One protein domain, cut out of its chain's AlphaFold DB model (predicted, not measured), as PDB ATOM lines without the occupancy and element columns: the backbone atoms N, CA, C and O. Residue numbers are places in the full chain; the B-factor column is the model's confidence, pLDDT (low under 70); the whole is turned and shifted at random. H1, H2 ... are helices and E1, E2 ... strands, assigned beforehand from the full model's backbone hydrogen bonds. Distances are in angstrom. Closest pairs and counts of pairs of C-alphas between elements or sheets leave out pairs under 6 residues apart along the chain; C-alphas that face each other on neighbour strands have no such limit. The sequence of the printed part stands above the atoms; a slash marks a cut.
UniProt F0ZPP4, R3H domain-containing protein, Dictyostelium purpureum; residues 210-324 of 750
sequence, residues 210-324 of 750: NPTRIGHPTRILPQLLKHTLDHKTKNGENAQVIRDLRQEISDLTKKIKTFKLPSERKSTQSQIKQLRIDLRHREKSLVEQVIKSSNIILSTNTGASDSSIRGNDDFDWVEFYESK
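AT A GLANCE: This is residues 210 to 324 of the 750 residues of the protein "R3H domain-containing protein" of Dictyostelium purpureum (UniProt F0ZPP4). A long helical hairpin, H3 and H4, has a small head at one end, where two short parallel strands, E1 and E2, sit with the short helices H1 and H2. After H5, a tail without named elements, residues 305 to 324, ends the printed part. The printed part has 115 residues with five named helices and two named strands, in the order E1, H1, H2, H3, H4, E2, H5; the class is mostly helix. It is loose, with a radius of gyration of the C-alphas of 18.3 A, and spans 63 by 30 by 28 A.

HOW THE PARTS SIT: E1, residues 211 to 213, and E2, residues 296 to 298, are parallel neighbours; N 212 and O 296 are within hydrogen-bond range at 2.9 A. Between them in the chain come H1, residues 222 to 227, H2, residues 229 to 235, H3, residues 237 to 258, and H4, residues 262 to 292: a strand-helix-strand unit, two parallel neighbour strands with helices between. H1 is close to H2 but not clearly touching; their closest C-alphas, Leu 225 and His 231, are 6.5 A apart. H2 and H3 only just touch, only at the corner, with 3 pairs of C-alphas within 8 A, the closest Thr 233 and Ala 239 at 6.1 A. H4 touches H2 with residues 283 to 290 alone, the closest C-alphas being Leu 286 and Thr 233, 6.6 A. The hairpin H3 and H4 runs opposite ways at a shallow tilt of 17 degrees, closest at C-alphas Ile 256 and Arg 265, 5.7 A. H5, residues 301 to 304, touches no helix. Each O i to N i+4 pair is within hydrogen-bond range in H4, but 14 of 18 in H3, 2 of 3 in H2 and 0 of 2 in H1, where 2 of 3 O i to N i+3 pairs are; H5 is too short for an O i to N i+4 pair.

IN THESE COORDINATES: E1 begins at C-alpha 211 (16.481, 1.501, -46.457). H3 is 34.1 A long and H4 45.1 A, from C-alpha 262 (-2.194, -43.514, -48.318). H5 ends at C-alpha 304 (15.380, -5.662, -33.711).

THE WHOLE: The C-alphas farthest apart, Leu 261 and Lys 324, are 63.4 A apart. The printed part has no cut, and no link is long. Residues 217 to 219, 310 to 314 and 321 to 324 have pLDDT under 70.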
ATOM      1  N   ASN A 210      19.635   3.097 -49.354       85.00
ATOM      2  CA  ASN A 210      18.850   1.865 -49.509       85.00
ATOM      3  C   ASN A 210      18.264   1.405 -48.153       85.00
ATOM      4  O   ASN A 210      18.900   0.609 -47.453       85.00
ATOM      5  N   PRO A 211      17.067   1.878 -47.738       89.25
ATOM      6  CA  PRO A 211      16.481   1.501 -46.457       89.25
ATOM      7  C   PRO A 211      15.696   0.185 -46.563       89.25
ATOM      8  O   PRO A 211      14.984  -0.043 -47.551       89.25
ATOM      9  N   THR A 212      15.777  -0.660 -45.532       89.75
ATOM     10  CA  THR A 212      14.994  -1.901 -45.393       89.75
ATOM     11  C   THR A 212      14.228  -1.930 -44.073       89.75
ATOM     12  O   THR A 212      14.800  -1.858 -42.989       89.75
ATOM     13  N   ARG A 213      12.904  -2.070 -44.153       88.62
ATOM     14  CA  ARG A 213      11.988  -2.147 -43.010       88.62
ATOM     15  C   ARG A 213      11.704  -3.617 -42.665       88.62
ATOM     16  O   ARG A 213      11.075  -4.325 -43.452       88.62
ATOM     17  N   ILE A 214      12.147  -4.055 -41.484       86.00
ATOM     18  CA  ILE A 214      11.970  -5.418 -40.950       86.00
ATOM     19  C   ILE A 214      10.798  -5.431 -39.957       86.00
ATOM     20  O   ILE A 214      10.889  -4.922 -38.835       86.00
ATOM     21  N   GLY A 215       9.653  -5.946 -40.397       76.94
ATOM     22  CA  GLY A 215       8.406  -5.973 -39.632       76.94
ATOM     23  C   GLY A 215       7.182  -6.046 -40.543       76.94
ATOM     24  O   GLY A 215       7.309  -6.019 -41.764       76.94
ATOM     25  N   HIS A 216       5.992  -6.145 -39.949       71.06
ATOM     26  CA  HIS A 216       4.801  -6.527 -40.705       71.06
ATOM     27  C   HIS A 216       4.334  -5.465 -41.729       71.06
ATOM     28  O   HIS A 216       4.035  -4.335 -41.321       71.06
ATOM     29  N   PRO A 217       4.181  -5.805 -43.029       69.75
ATOM     30  CA  PRO A 217       3.894  -4.829 -44.086       69.75
ATOM     31  C   PRO A 217       2.547  -4.104 -43.946       69.75
ATOM     32  O   PRO A 217       2.426  -2.965 -44.372       69.75
ATOM     33  N   THR A 218       1.536  -4.701 -43.303       66.12
ATOM     34  CA  THR A 218       0.200  -4.078 -43.134       66.12
ATOM     35  C   THR A 218       0.206  -2.783 -42.307       66.12
ATOM     36  O   THR A 218      -0.764  -2.039 -42.353       66.12
ATOM     37  N   ARG A 219       1.274  -2.490 -41.549       66.56
ATOM     38  CA  ARG A 219       1.403  -1.247 -40.761       66.56
ATOM     39  C   ARG A 219       2.122  -0.120 -41.533       66.56
ATOM     40  O   ARG A 219       2.697   0.769 -40.912       66.56
ATOM     41  N   ILE A 220       2.185  -0.202 -42.867       76.31
ATOM     42  CA  ILE A 220       3.026   0.641 -43.733       76.31
ATOM     43  C   ILE A 220       2.208   1.123 -44.941       76.31
ATOM     44  O   ILE A 220       1.454   0.354 -45.533       76.31
ATOM     45  N   LEU A 221       2.375   2.396 -45.317       76.44
ATOM     46  CA  LEU A 221       1.715   2.997 -46.483       76.44
ATOM     47  C   LEU A 221       2.094   2.261 -47.788       76.44
ATOM     48  O   LEU A 221       3.273   1.937 -47.958       76.44
ATOM     49  N   PRO A 222       1.167   2.067 -48.752       79.50
ATOM     50  CA  PRO A 222       1.427   1.310 -49.984       79.50
ATOM     51  C   PRO A 222       2.691   1.742 -50.744       79.50
ATOM     52  O   PRO A 222       3.501   0.907 -51.138       79.50
ATOM     53  N   GLN A 223       2.920   3.055 -50.850       83.06
ATOM     54  CA  GLN A 223       4.084   3.656 -51.518       83.06
ATOM     55  C   GLN A 223       5.437   3.271 -50.884       83.06
ATOM     56  O   GLN A 223       6.472   3.290 -51.555       83.06
ATOM     57  N   LEU A 224       5.440   2.908 -49.596       85.44
ATOM     58  CA  LEU A 224       6.625   2.513 -48.829       85.44
ATOM     59  C   LEU A 224       6.826   0.990 -48.778       85.44
ATOM     60  O   LEU A 224       7.885   0.540 -48.335       85.44
ATOM     61  N   LEU A 225       5.873   0.182 -49.269       84.94
ATOM     62  CA  LEU A 225       5.982  -1.284 -49.264       84.94
ATOM     63  C   LEU A 225       7.230  -1.784 -50.001       84.94
ATOM     64  O   LEU A 225       7.829  -2.766 -49.562       84.94
ATOM     65  N   LYS A 226       7.687  -1.068 -51.039       87.62
ATOM     66  CA  LYS A 226       8.938  -1.343 -51.774       87.62
ATOM     67  C   LYS A 226      10.198  -1.401 -50.894       87.62
ATOM     68  O   LYS A 226      11.173  -2.054 -51.252       87.62
ATOM     69  N   HIS A 227      10.173  -0.762 -49.722       88.69
ATOM     70  CA  HIS A 227      11.269  -0.777 -48.751       88.69
ATOM     71  C   HIS A 227      11.120  -1.864 -47.672       88.69
ATOM     72  O   HIS A 227      11.969  -1.960 -46.790       88.69
ATOM     73  N   THR A 228      10.077  -2.698 -47.703       88.50
ATOM     74  CA  THR A 228       9.916  -3.809 -46.746       88.50
ATOM     75  C   THR A 228      10.764  -5.021 -47.123       88.50
ATOM     76  O   THR A 228      10.947  -5.317 -48.308       88.50
ATOM     77  N   LEU A 229      11.234  -5.761 -46.113       86.19
ATOM     78  CA  LEU A 229      11.925  -7.039 -46.319       86.19
ATOM     79  C   LEU A 229      11.060  -8.007 -47.150       86.19
ATOM     80  O   LEU A 229      11.541  -8.584 -48.122       86.19
ATOM     81  N   ASP A 230       9.762  -8.089 -46.843       82.94
ATOM     82  CA  ASP A 230       8.752  -8.883 -47.556       82.94
ATOM     83  C   ASP A 230       8.607  -8.555 -49.048       82.94
ATOM     84  O   ASP A 230       8.164  -9.417 -49.805       82.94
ATOM     85  N   HIS A 231       8.902  -7.325 -49.477       85.44
ATOM     86  CA  HIS A 231       8.838  -6.929 -50.886       85.44
ATOM     87  C   HIS A 231      10.175  -7.194 -51.584       85.44
ATOM     88  O   HIS A 231      10.201  -7.828 -52.638       85.44
ATOM     89  N   LYS A 232      11.297  -6.792 -50.969       86.31
ATOM     90  CA  LYS A 232      12.643  -7.027 -51.521       86.31
ATOM     91  C   LYS A 232      12.949  -8.518 -51.702       86.31
ATOM     92  O   LYS A 232      13.542  -8.900 -52.704       86.31
ATOM     93  N   THR A 233      12.479  -9.369 -50.790       84.25
ATOM     94  CA  THR A 233      12.632 -10.835 -50.885       84.25
ATOM     95  C   THR A 233      11.729 -11.507 -51.928       84.25
ATOM     96  O   THR A 233      12.019 -12.629 -52.328       84.25
ATOM     97  N   LYS A 234      10.657 -10.851 -52.402       81.75
ATOM     98  CA  LYS A 234       9.772 -11.378 -53.466       81.75
ATOM     99  C   LYS A 234      10.158 -10.886 -54.865       81.75
ATOM    100  O   LYS A 234       9.968 -11.618 -55.834       81.75
ATOM    101  N   ASN A 235      10.712  -9.674 -54.945       82.94
ATOM    102  CA  ASN A 235      10.960  -8.962 -56.203       82.94
ATOM    103  C   ASN A 235      12.453  -8.811 -56.561       82.94
ATOM    104  O   ASN A 235      12.764  -8.264 -57.614       82.94
ATOM    105  N   GLY A 236      13.378  -9.272 -55.712       78.69
ATOM    106  CA  GLY A 236      14.808  -9.320 -56.038       78.69
ATOM    107  C   GLY A 236      15.150 -10.386 -57.088       78.69
ATOM    108  O   GLY A 236      14.401 -11.337 -57.292       78.69
ATOM    109  N   GLU A 237      16.318 -10.264 -57.719       72.69
ATOM    110  CA  GLU A 237      16.792 -11.155 -58.796       72.69
ATOM    111  C   GLU A 237      16.789 -12.637 -58.369       72.69
ATOM    112  O   GLU A 237      16.178 -13.493 -59.010       72.69
ATOM    113  N   ASN A 238      17.357 -12.920 -57.193       71.88
ATOM    114  CA  ASN A 238      17.402 -14.255 -56.587       71.88
ATOM    115  C   ASN A 238      16.026 -14.784 -56.108       71.88
ATOM    116  O   ASN A 238      15.929 -15.932 -55.671       71.88
ATOM    117  N   ALA A 239      14.945 -13.997 -56.195       77.44
ATOM    118  CA  ALA A 239      13.608 -14.420 -55.774       77.44
ATOM    119  C   ALA A 239      12.903 -15.346 -56.782       77.44
ATOM    120  O   ALA A 239      11.925 -15.996 -56.407       77.44
ATOM    121  N   GLN A 240      13.385 -15.455 -58.031       81.31
ATOM    122  CA  GLN A 240      12.846 -16.402 -59.022       81.31
ATOM    123  C   GLN A 240      12.829 -17.833 -58.464       81.31
ATOM    124  O   GLN A 240      11.766 -18.436 -58.371       81.31
ATOM    125  N   VAL A 241      13.965 -18.296 -57.936       81.62
ATOM    126  CA  VAL A 241      14.135 -19.643 -57.360       81.62
ATOM    127  C   VAL A 241      13.172 -19.921 -56.193       81.62
ATOM    128  O   VAL A 241      12.781 -21.063 -55.958       81.62
ATOM    129  N   ILE A 242      12.769 -18.885 -55.450       82.12
ATOM    130  CA  ILE A 242      11.789 -18.997 -54.359       82.12
ATOM    131  C   ILE A 242      10.355 -19.005 -54.905       82.12
ATOM    132  O   ILE A 242       9.520 -19.740 -54.381       82.12
ATOM    133  N   ARG A 243      10.058 -18.251 -55.973       82.38
ATOM    134  CA  ARG A 243       8.772 -18.349 -56.687       82.38
ATOM    135  C   ARG A 243       8.586 -19.743 -57.296       82.38
ATOM    136  O   ARG A 243       7.519 -20.322 -57.114       82.38
ATOM    137  N   ASP A 244       9.635 -20.312 -57.887       85.69
ATOM    138  CA  ASP A 244       9.626 -21.660 -58.469       85.69
ATOM    139  C   ASP A 244       9.360 -22.739 -57.399       85.69
ATOM    140  O   ASP A 244       8.421 -23.523 -57.532       85.69
ATOM    141  N   LEU A 245      10.091 -22.717 -56.272       83.50
ATOM    142  CA  LEU A 245       9.851 -23.634 -55.143       83.50
ATOM    143  C   LEU A 245       8.439 -23.495 -54.547       83.50
ATOM    144  O   LEU A 245       7.814 -24.491 -54.182       83.50
ATOM    145  N   ARG A 246       7.911 -22.269 -54.434       83.06
ATOM    146  CA  ARG A 246       6.544 -22.028 -53.935       83.06
ATOM    147  C   ARG A 246       5.488 -22.581 -54.893       83.06
ATOM    148  O   ARG A 246       4.481 -23.118 -54.428       83.06
ATOM    149  N   GLN A 247       5.722 -22.488 -56.202       85.19
ATOM    150  CA  GLN A 247       4.858 -23.083 -57.219       85.19
ATOM    151  C   GLN A 247       4.892 -24.617 -57.144       85.19
ATOM    152  O   GLN A 247       3.836 -25.241 -57.066       85.19
ATOM    153  N   GLU A 248       6.081 -25.221 -57.052       86.50
ATOM    154  CA  GLU A 248       6.246 -26.673 -56.902       86.50
ATOM    155  C   GLU A 248       5.535 -27.205 -55.643       86.50
ATOM    156  O   GLU A 248       4.762 -28.162 -55.719       86.50
ATOM    157  N   ILE A 249       5.703 -26.532 -54.497       82.75
ATOM    158  CA  ILE A 249       4.984 -26.855 -53.253       82.75
ATOM    159  C   ILE A 249       3.462 -26.739 -53.446       82.75
ATOM    160  O   ILE A 249       2.725 -27.604 -52.966       82.75
ATOM    161  N   SER A 250       2.974 -25.714 -54.155       82.38
ATOM    162  CA  SER A 250       1.543 -25.556 -54.462       82.38
ATOM    163  C   SER A 250       1.017 -26.714 -55.314       82.38
ATOM    164  O   SER A 250      -0.009 -27.312 -54.983       82.38
ATOM    165  N   ASP A 251       1.732 -27.089 -56.372       85.75
ATOM    166  CA  ASP A 251       1.286 -28.115 -57.316       85.75
ATOM    167  C   ASP A 251       1.402 -29.535 -56.750       85.75
ATOM    168  O   ASP A 251       0.535 -30.371 -57.015       85.75
ATOM    169  N   LEU A 252       2.391 -29.812 -55.897       83.00
ATOM    170  CA  LEU A 252       2.428 -31.044 -55.103       83.00
ATOM    171  C   LEU A 252       1.289 -31.085 -54.070       83.00
ATOM    172  O   LEU A 252       0.664 -32.131 -53.902       83.00
ATOM    173  N   THR A 253       0.944 -29.955 -53.441       78.00
ATOM    174  CA  THR A 253      -0.201 -29.875 -52.510       78.00
ATOM    175  C   THR A 253      -1.529 -30.155 -53.231       78.00
ATOM    176  O   THR A 253      -2.352 -30.917 -52.725       78.00
ATOM    177  N   LYS A 254      -1.719 -29.630 -54.452       80.75
ATOM    178  CA  LYS A 254      -2.876 -29.959 -55.311       80.75
ATOM    179  C   LYS A 254      -2.906 -31.452 -55.665       80.75
ATOM    180  O   LYS A 254      -3.948 -32.088 -55.524       80.75
ATOM    181  N   LYS A 255      -1.764 -32.032 -56.061       82.31
ATOM    182  CA  LYS A 255      -1.638 -33.468 -56.383       82.31
ATOM    183  C   LYS A 255      -1.996 -34.369 -55.193       82.31
ATOM    184  O   LYS A 255      -2.678 -35.370 -55.405       82.31
ATOM    185  N   ILE A 256      -1.651 -33.996 -53.953       80.50
ATOM    186  CA  ILE A 256      -2.026 -34.766 -52.748       80.50
ATOM    187  C   ILE A 256      -3.542 -34.969 -52.629       80.50
ATOM    188  O   ILE A 256      -3.957 -36.096 -52.348       80.50
ATOM    189  N   LYS A 257      -4.371 -33.950 -52.917       72.00
ATOM    190  CA  LYS A 257      -5.840 -34.106 -52.904       72.00
ATOM    191  C   LYS A 257      -6.349 -35.118 -53.951       72.00
ATOM    192  O   LYS A 257      -7.422 -35.683 -53.770       72.00
ATOM    193  N   THR A 258      -5.587 -35.403 -55.015       78.94
ATOM    194  CA  THR A 258      -5.983 -36.358 -56.074       78.94
ATOM    195  C   THR A 258      -5.596 -37.817 -55.797       78.94
ATOM    196  O   THR A 258      -6.265 -38.728 -56.292       78.94
ATOM    197  N   PHE A 259      -4.555 -38.072 -54.994       78.50
ATOM    198  CA  PHE A 259      -4.112 -39.438 -54.694       78.50
ATOM    199  C   PHE A 259      -5.115 -40.171 -53.796       78.50
ATOM    200  O   PHE A 259      -5.559 -39.648 -52.769       78.50
ATOM    201  N   LYS A 260      -5.427 -41.424 -54.147       72.00
ATOM    202  CA  LYS A 260      -6.323 -42.296 -53.365       72.00
ATOM    203  C   LYS A 260      -5.572 -43.229 -52.411       72.00
ATOM    204  O   LYS A 260      -6.157 -43.685 -51.432       72.00
ATOM    205  N   LEU A 261      -4.292 -43.515 -52.667       78.50
ATOM    206  CA  LEU A 261      -3.492 -44.436 -51.857       78.50
ATOM    207  C   LEU A 261      -2.766 -43.693 -50.715       78.50
ATOM    208  O   LEU A 261      -2.016 -42.749 -50.977       78.50
ATOM    209  N   PRO A 262      -2.890 -44.140 -49.448       74.06
ATOM    210  CA  PRO A 262      -2.194 -43.514 -48.318       74.06
ATOM    211  C   PRO A 262      -0.660 -43.522 -48.425       74.06
ATOM    212  O   PRO A 262      -0.004 -42.660 -47.841       74.06
ATOM    213  N   SER A 263      -0.079 -44.476 -49.163       77.69
ATOM    214  CA  SER A 263       1.373 -44.554 -49.387       77.69
ATOM    215  C   SER A 263       1.876 -43.417 -50.286       77.69
ATOM    216  O   SER A 263       2.846 -42.738 -49.950       77.69
ATOM    217  N   GLU A 264       1.160 -43.141 -51.382       80.19
ATOM    218  CA  GLU A 264       1.469 -42.049 -52.316       80.19
ATOM    219  C   GLU A 264       1.369 -40.695 -51.606       80.19
ATOM    220  O   GLU A 264       2.325 -39.919 -51.627       80.19
ATOM    221  N   ARG A 265       0.274 -40.471 -50.857       76.31
ATOM    222  CA  ARG A 265       0.095 -39.273 -50.018       76.31
ATOM    223  C   ARG A 265       1.288 -39.052 -49.078       76.31
ATOM    224  O   ARG A 265       1.841 -37.956 -49.064       76.31
ATOM    225  N   LYS A 266       1.742 -40.083 -48.349       77.50
ATOM    226  CA  LYS A 266       2.912 -39.999 -47.445       77.50
ATOM    227  C   LYS A 266       4.233 -39.721 -48.172       77.50
ATOM    228  O   LYS A 266       5.075 -38.992 -47.639       77.50
ATOM    229  N   SER A 267       4.419 -40.272 -49.372       84.38
ATOM    230  CA  SER A 267       5.602 -40.010 -50.200       84.38
ATOM    231  C   SER A 267       5.647 -38.541 -50.639       84.38
ATOM    232  O   SER A 267       6.615 -37.836 -50.347       84.38
ATOM    233  N   THR A 268       4.558 -38.031 -51.221       81.38
ATOM    234  CA  THR A 268       4.465 -36.628 -51.655       81.38
ATOM    235  C   THR A 268       4.508 -35.650 -50.477       81.38
ATOM    236  O   THR A 268       5.123 -34.592 -50.574       81.38
ATOM    237  N   GLN A 269       3.937 -36.005 -49.323       78.25
ATOM    238  CA  GLN A 269       4.012 -35.181 -48.112       78.25
ATOM    239  C   GLN A 269       5.450 -35.078 -47.569       78.25
ATOM    240  O   GLN A 269       5.860 -34.004 -47.129       78.25
ATOM    241  N   SER A 270       6.245 -36.151 -47.671       79.81
ATOM    242  CA  SER A 270       7.686 -36.119 -47.367       79.81
ATOM    243  C   SER A 270       8.460 -35.219 -48.339       79.81
ATOM    244  O   SER A 270       9.285 -34.419 -47.899       79.81
ATOM    245  N   GLN A 271       8.153 -35.278 -49.641       84.50
ATOM    246  CA  GLN A 271       8.744 -34.389 -50.655       84.50
ATOM    247  C   GLN A 271       8.426 -32.912 -50.368       84.50
ATOM    248  O   GLN A 271       9.324 -32.075 -50.371       84.50
ATOM    249  N   ILE A 272       7.173 -32.592 -50.019       81.94
ATOM    250  CA  ILE A 272       6.777 -31.236 -49.605       81.94
ATOM    251  C   ILE A 272       7.510 -30.800 -48.326       81.94
ATOM    252  O   ILE A 272       7.920 -29.642 -48.241       81.94
ATOM    253  N   LYS A 273       7.717 -31.692 -47.340       80.50
ATOM    254  CA  LYS A 273       8.504 -31.358 -46.137       80.50
ATOM    255  C   LYS A 273       9.945 -30.989 -46.505       80.50
ATOM    256  O   LYS A 273      10.437 -29.983 -45.999       80.50
ATOM    257  N   GLN A 274      10.581 -31.723 -47.423       83.94
ATOM    258  CA  GLN A 274      11.929 -31.396 -47.900       83.94
ATOM    259  C   GLN A 274      11.969 -30.056 -48.650       83.94
ATOM    260  O   GLN A 274      12.753 -29.185 -48.290       83.94
ATOM    261  N   LEU A 275      11.073 -29.830 -49.617       84.88
ATOM    262  CA  LEU A 275      11.028 -28.571 -50.375       84.88
ATOM    263  C   LEU A 275      10.777 -27.345 -49.481       84.88
ATOM    264  O   LEU A 275      11.297 -26.266 -49.755       84.88
ATOM    265  N   ARG A 276      10.027 -27.494 -48.378       81.44
ATOM    266  CA  ARG A 276       9.844 -26.432 -47.369       81.44
ATOM    267  C   ARG A 276      11.111 -26.153 -46.554       81.44
ATOM    268  O   ARG A 276      11.348 -24.997 -46.207       81.44
ATOM    269  N   ILE A 277      11.924 -27.173 -46.267       82.38
ATOM    270  CA  ILE A 277      13.241 -27.017 -45.628       82.38
ATOM    271  C   ILE A 277      14.194 -26.288 -46.587       82.38
ATOM    272  O   ILE A 277      14.776 -25.268 -46.215       82.38
ATOM    273  N   ASP A 278      14.279 -26.732 -47.841       85.81
ATOM    274  CA  ASP A 278      15.116 -26.119 -48.878       85.81
ATOM    275  C   ASP A 278      14.719 -24.653 -49.138       85.81
ATOM    276  O   ASP A 278      15.578 -23.771 -49.221       85.81
ATOM    277  N   LEU A 279      13.411 -24.367 -49.189       85.00
ATOM    278  CA  LEU A 279      12.865 -23.011 -49.269       85.00
ATOM    279  C   LEU A 279      13.258 -22.171 -48.046       85.00
ATOM    280  O   LEU A 279      13.732 -21.052 -48.226       85.00
ATOM    281  N   ARG A 280      13.132 -22.696 -46.817       83.06
ATOM    282  CA  ARG A 280      13.551 -21.998 -45.584       83.06
ATOM    283  C   ARG A 280      15.045 -21.648 -45.614       83.06
ATOM    284  O   ARG A 280      15.407 -20.544 -45.208       83.06
ATOM    285  N   HIS A 281      15.899 -22.534 -46.127       84.69
ATOM    286  CA  HIS A 281      17.327 -22.251 -46.300       84.69
ATOM    287  C   HIS A 281      17.589 -21.164 -47.356       84.69
ATOM    288  O   HIS A 281      18.297 -20.200 -47.059       84.69
ATOM    289  N   ARG A 282      16.990 -21.261 -48.553       85.06
ATOM    290  CA  ARG A 282      17.174 -20.258 -49.623       85.06
ATOM    291  C   ARG A 282      16.618 -18.883 -49.238       85.06
ATOM    292  O   ARG A 282      17.272 -17.874 -49.491       85.06
ATOM    293  N   GLU A 283      15.462 -18.830 -48.575       84.94
ATOM    294  CA  GLU A 283      14.892 -17.580 -48.057       84.94
ATOM    295  C   GLU A 283      15.776 -16.945 -46.979       84.94
ATOM    296  O   GLU A 283      15.958 -15.728 -47.003       84.94
ATOM    297  N   LYS A 284      16.382 -17.734 -46.078       84.25
ATOM    298  CA  LYS A 284      17.323 -17.207 -45.078       84.25
ATOM    299  C   LYS A 284      18.536 -16.542 -45.741       84.25
ATOM    300  O   LYS A 284      18.838 -15.395 -45.419       84.25
ATOM    301  N   SER A 285      19.185 -17.209 -46.698       85.12
ATOM    302  CA  SER A 285      20.328 -16.626 -47.420       85.12
ATOM    303  C   SER A 285      19.949 -15.374 -48.220       85.12
ATOM    304  O   SER A 285      20.730 -14.424 -48.275       85.12
ATOM    305  N   LEU A 286      18.734 -15.316 -48.785       86.12
ATOM    306  CA  LEU A 286      18.232 -14.107 -49.443       86.12
ATOM    307  C   LEU A 286      18.006 -12.959 -48.448       86.12
ATOM    308  O   LEU A 286      18.365 -11.819 -48.736       86.12
ATOM    309  N   VAL A 287      17.431 -13.238 -47.274       86.56
ATOM    310  CA  VAL A 287      17.238 -12.242 -46.208       86.56
ATOM    311  C   VAL A 287      18.583 -11.683 -45.736       86.56
ATOM    312  O   VAL A 287      18.721 -10.467 -45.629       86.56
ATOM    313  N   GLU A 288      19.593 -12.533 -45.542       85.50
ATOM    314  CA  GLU A 288      20.962 -12.115 -45.203       85.50
ATOM    315  C   GLU A 288      21.588 -11.233 -46.301       85.50
ATOM    316  O   GLU A 288      22.177 -10.197 -45.991       85.50
ATOM    317  N   GLN A 289      21.407 -11.576 -47.583       85.19
ATOM    318  CA  GLN A 289      21.865 -10.757 -48.717       85.19
ATOM    319  C   GLN A 289      21.148  -9.392 -48.781       85.19
ATOM    320  O   GLN A 289      21.778  -8.357 -49.018       85.19
ATOM    321  N   VAL A 290      19.831  -9.355 -48.549       87.50
ATOM    322  CA  VAL A 290      19.054  -8.103 -48.516       87.50
ATOM    323  C   VAL A 290      19.483  -7.231 -47.335       87.50
ATOM    324  O   VAL A 290      19.657  -6.028 -47.508       87.50
ATOM    325  N   ILE A 291      19.719  -7.818 -46.160       86.00
ATOM    326  CA  ILE A 291      20.236  -7.110 -44.981       86.00
ATOM    327  C   ILE A 291      21.611  -6.498 -45.283       86.00
ATOM    328  O   ILE A 291      21.768  -5.289 -45.141       86.00
ATOM    329  N   LYS A 292      22.559  -7.280 -45.818       84.50
ATOM    330  CA  LYS A 292      23.918  -6.808 -46.152       84.50
ATOM    331  C   LYS A 292      23.974  -5.767 -47.277       84.50
ATOM    332  O   LYS A 292      24.923  -4.997 -47.332       84.50
ATOM    333  N   SER A 293      22.970  -5.705 -48.154       85.06
ATOM    334  CA  SER A 293      22.867  -4.654 -49.184       85.06
ATOM    335  C   SER A 293      22.192  -3.359 -48.703       85.06
ATOM    336  O   SER A 293      22.103  -2.397 -49.470       85.06
ATOM    337  N   SER A 294      21.693  -3.309 -47.463       87.44
ATOM    338  CA  SER A 294      20.900  -2.190 -46.933       87.44
ATOM    339  C   SER A 294      21.733  -1.242 -46.073       87.44
ATOM    340  O   SER A 294      22.284  -1.655 -45.061       87.44
ATOM    341  N   ASN A 295      21.755   0.053 -46.405       85.88
ATOM    342  CA  ASN A 295      22.497   1.053 -45.619       85.88
ATOM    343  C   ASN A 295      21.775   1.464 -44.326       85.88
ATOM    344  O   ASN A 295      22.405   1.972 -43.407       85.88
ATOM    345  N   ILE A 296      20.445   1.303 -44.270       86.62
ATOM    346  CA  ILE A 296      19.622   1.642 -43.101       86.62
ATOM    347  C   ILE A 296      18.619   0.517 -42.861       86.62
ATOM    348  O   ILE A 296      17.895   0.118 -43.777       86.62
ATOM    349  N   ILE A 297      18.524   0.040 -41.619       87.62
ATOM    350  CA  ILE A 297      17.537  -0.961 -41.207       87.62
ATOM    351  C   ILE A 297      16.560  -0.345 -40.210       87.62
ATOM    352  O   ILE A 297      16.947   0.244 -39.207       87.62
ATOM    353  N   LEU A 298      15.266  -0.490 -40.497       87.69
ATOM    354  CA  LEU A 298      14.175   0.078 -39.711       87.69
ATOM    355  C   LEU A 298      13.353  -1.055 -39.082       87.69
ATOM    356  O   LEU A 298      12.747  -1.866 -39.790       87.69
ATOM    357  N   SER A 299      13.286  -1.109 -37.756       85.75
ATOM    358  CA  SER A 299      12.583  -2.147 -36.988       85.75
ATOM    359  C   SER A 299      11.694  -1.535 -35.893       85.75
ATOM    360  O   SER A 299      11.727  -0.330 -35.650       85.75
ATOM    361  N   THR A 300      10.846  -2.344 -35.254       82.25
ATOM    362  CA  THR A 300      10.395  -2.059 -33.876       82.25
ATOM    363  C   THR A 300      11.413  -2.658 -32.909       82.25
ATOM    364  O   THR A 300      12.102  -3.600 -33.286       82.25
ATOM    365  N   ASN A 301      11.465  -2.229 -31.646       79.62
ATOM    366  CA  ASN A 301      12.411  -2.787 -30.661       79.62
ATOM    367  C   ASN A 301      12.298  -4.330 -30.544       79.62
ATOM    368  O   ASN A 301      13.300  -5.038 -30.500       79.62
ATOM    369  N   THR A 302      11.080  -4.875 -30.608       78.56
ATOM    370  CA  THR A 302      10.804  -6.329 -30.656       78.56
ATOM    371  C   THR A 302      11.153  -6.996 -31.998       78.56
ATOM    372  O   THR A 302      11.363  -8.211 -32.060       78.56
ATOM    373  N   GLY A 303      11.226  -6.218 -33.078       77.81
ATOM    374  CA  GLY A 303      11.705  -6.626 -34.400       77.81
ATOM    375  C   GLY A 303      13.227  -6.540 -34.557       77.81
ATOM    376  O   GLY A 303      13.778  -7.292 -35.346       77.81
ATOM    377  N   ALA A 304      13.917  -5.693 -33.785       80.12
ATOM    378  CA  ALA A 304      15.380  -5.662 -33.711       80.12
ATOM    379  C   ALA A 304      15.946  -6.971 -33.128       80.12
ATOM    380  O   ALA A 304      16.992  -7.446 -33.555       80.12
ATOM    381  N   SER A 305      15.202  -7.606 -32.215       76.62
ATOM    382  CA  SER A 305      15.498  -8.934 -31.651       76.62
ATOM    383  C   SER A 305      15.129 -10.100 -32.601       76.62
ATOM    384  O   SER A 305      14.841 -11.212 -32.162       76.62
ATOM    385  N   ASP A 306      15.045  -9.867 -33.916       75.25
ATOM    386  CA  ASP A 306      14.800 -10.933 -34.895       75.25
ATOM    387  C   ASP A 306      16.081 -11.709 -35.235       75.25
ATOM    388  O   ASP A 306      17.161 -11.129 -35.367       75.25
ATOM    389  N   SER A 307      15.971 -13.029 -35.407       71.75
ATOM    390  CA  SER A 307      17.112 -13.905 -35.708       71.75
ATOM    391  C   SER A 307      17.799 -13.580 -37.038       71.75
ATOM    392  O   SER A 307      18.976 -13.894 -37.187       71.75
ATOM    393  N   SER A 308      17.110 -12.900 -37.959       72.81
ATOM    394  CA  SER A 308      17.680 -12.381 -39.212       72.81
ATOM    395  C   SER A 308      18.721 -11.274 -38.989       72.81
ATOM    396  O   SER A 308      19.626 -11.094 -39.800       72.81
ATOM    397  N   ILE A 309      18.589 -10.516 -37.894       75.44
ATOM    398  CA  ILE A 309      19.474  -9.397 -37.531       75.44
ATOM    399  C   ILE A 309      20.566  -9.881 -36.567       75.44
ATOM    400  O   ILE A 309      21.725  -9.505 -36.708       75.44
ATOM    401  N   ARG A 310      20.194 -10.759 -35.624       67.12
ATOM    402  CA  ARG A 310      20.945 -11.218 -34.431       67.12
ATOM    403  C   ARG A 310      22.191 -12.097 -34.703       67.12
ATOM    404  O   ARG A 310      22.528 -12.946 -33.878       67.12
ATOM    405  N   GLY A 311      22.827 -11.908 -35.854       61.69
ATOM    406  CA  GLY A 311      24.083 -12.533 -36.288       61.69
ATOM    407  C   GLY A 311      24.821 -11.747 -37.385       61.69
ATOM    408  O   GLY A 311      25.724 -12.293 -38.012       61.69
ATOM    409  N   ASN A 312      24.427 -10.495 -37.644       61.19
ATOM    410  CA  ASN A 312      25.235  -9.515 -38.370       61.19
ATOM    411  C   ASN A 312      25.643  -8.457 -37.337       61.19
ATOM    412  O   ASN A 312      24.883  -7.527 -37.086       61.19
ATOM    413  N   ASP A 313      26.796  -8.627 -36.691       57.78
ATOM    414  CA  ASP A 313      27.228  -7.739 -35.597       57.78
ATOM    415  C   ASP A 313      27.869  -6.422 -36.111       57.78
ATOM    416  O   ASP A 313      28.261  -5.561 -35.327       57.78
ATOM    417  N   ASP A 314      27.912  -6.231 -37.436       64.81
ATOM    418  CA  ASP A 314      28.566  -5.130 -38.164       64.81
ATOM    419  C   ASP A 314      27.772  -3.794 -38.172       64.81
ATOM    420  O   ASP A 314      27.828  -3.028 -39.135       64.81
ATOM    421  N   PHE A 315      26.993  -3.491 -37.127       73.25
ATOM    422  CA  PHE A 315      26.216  -2.244 -37.043       73.25
ATOM    423  C   PHE A 315      27.014  -1.106 -36.381       73.25
ATOM    424  O   PHE A 315      27.056  -0.999 -35.158       73.25
ATOM    425  N   ASP A 316      27.584  -0.202 -37.190       70.38
ATOM    426  CA  ASP A 316      28.328   0.982 -36.711       70.38
ATOM    427  C   ASP A 316      27.511   1.922 -35.790       70.38
ATOM    428  O   ASP A 316      28.094   2.617 -34.954       70.38
ATOM    429  N   TRP A 317      26.182   1.992 -35.964       71.25
ATOM    430  CA  TRP A 317      25.280   2.906 -35.244       71.25
ATOM    431  C   TRP A 317      23.929   2.250 -34.930       71.25
ATOM    432  O   TRP A 317      23.391   1.497 -35.742       71.25
ATOM    433  N   VAL A 318      23.327   2.634 -33.798       74.62
ATOM    434  CA  VAL A 318      21.923   2.355 -33.458       74.62
ATOM    435  C   VAL A 318      21.307   3.625 -32.875       74.62
ATOM    436  O   VAL A 318      21.759   4.103 -31.839       74.62
ATOM    437  N   GLU A 319      20.273   4.154 -33.529       72.50
ATOM    438  CA  GLU A 319      19.564   5.372 -33.116       72.50
ATOM    439  C   GLU A 319      18.175   5.018 -32.560       72.50
ATOM    440  O   GLU A 319      17.452   4.203 -33.140       72.50
ATOM    441  N   PHE A 320      17.776   5.654 -31.456       71.25
ATOM    442  CA  PHE A 320      16.444   5.514 -30.862       71.25
ATOM    443  C   PHE A 320      15.787   6.885 -30.715       71.25
ATOM    444  O   PHE A 320      16.430   7.845 -30.312       71.25
ATOM    445  N   TYR A 321      14.471   6.969 -30.922       66.25
ATOM    446  CA  TYR A 321      13.720   8.234 -30.881       66.25
ATOM    447  C   TYR A 321      13.658   8.940 -29.505       66.25
ATOM    448  O   TYR A 321      12.954   9.935 -29.393       66.25
ATOM    449  N   GLU A 322      14.302   8.423 -28.448       59.31
ATOM    450  CA  GLU A 322      14.321   8.959 -27.064       59.31
ATOM    451  C   GLU A 322      12.949   9.389 -26.477       59.31
ATOM    452  O   GLU A 322      12.879  10.248 -25.598       59.31
ATOM    453  N   SER A 323      11.838   8.835 -26.978       51.09
ATOM    454  CA  SER A 323      10.461   9.326 -26.747       51.09
ATOM    455  C   SER A 323      10.201  10.786 -27.185       51.09
ATOM    456  O   SER A 323       9.154  11.353 -26.878       51.09
ATOM    457  N   LYS A 324      11.111  11.384 -27.961       57.00
ATOM    458  CA  LYS A 324      11.077  12.739 -28.535       57.00
ATOM    459  C   LYS A 324      10.631  12.710 -30.004       57.00
ATOM    460  O   LYS A 324      11.297  13.264 -30.875       57.00
TER     461      LYS A 324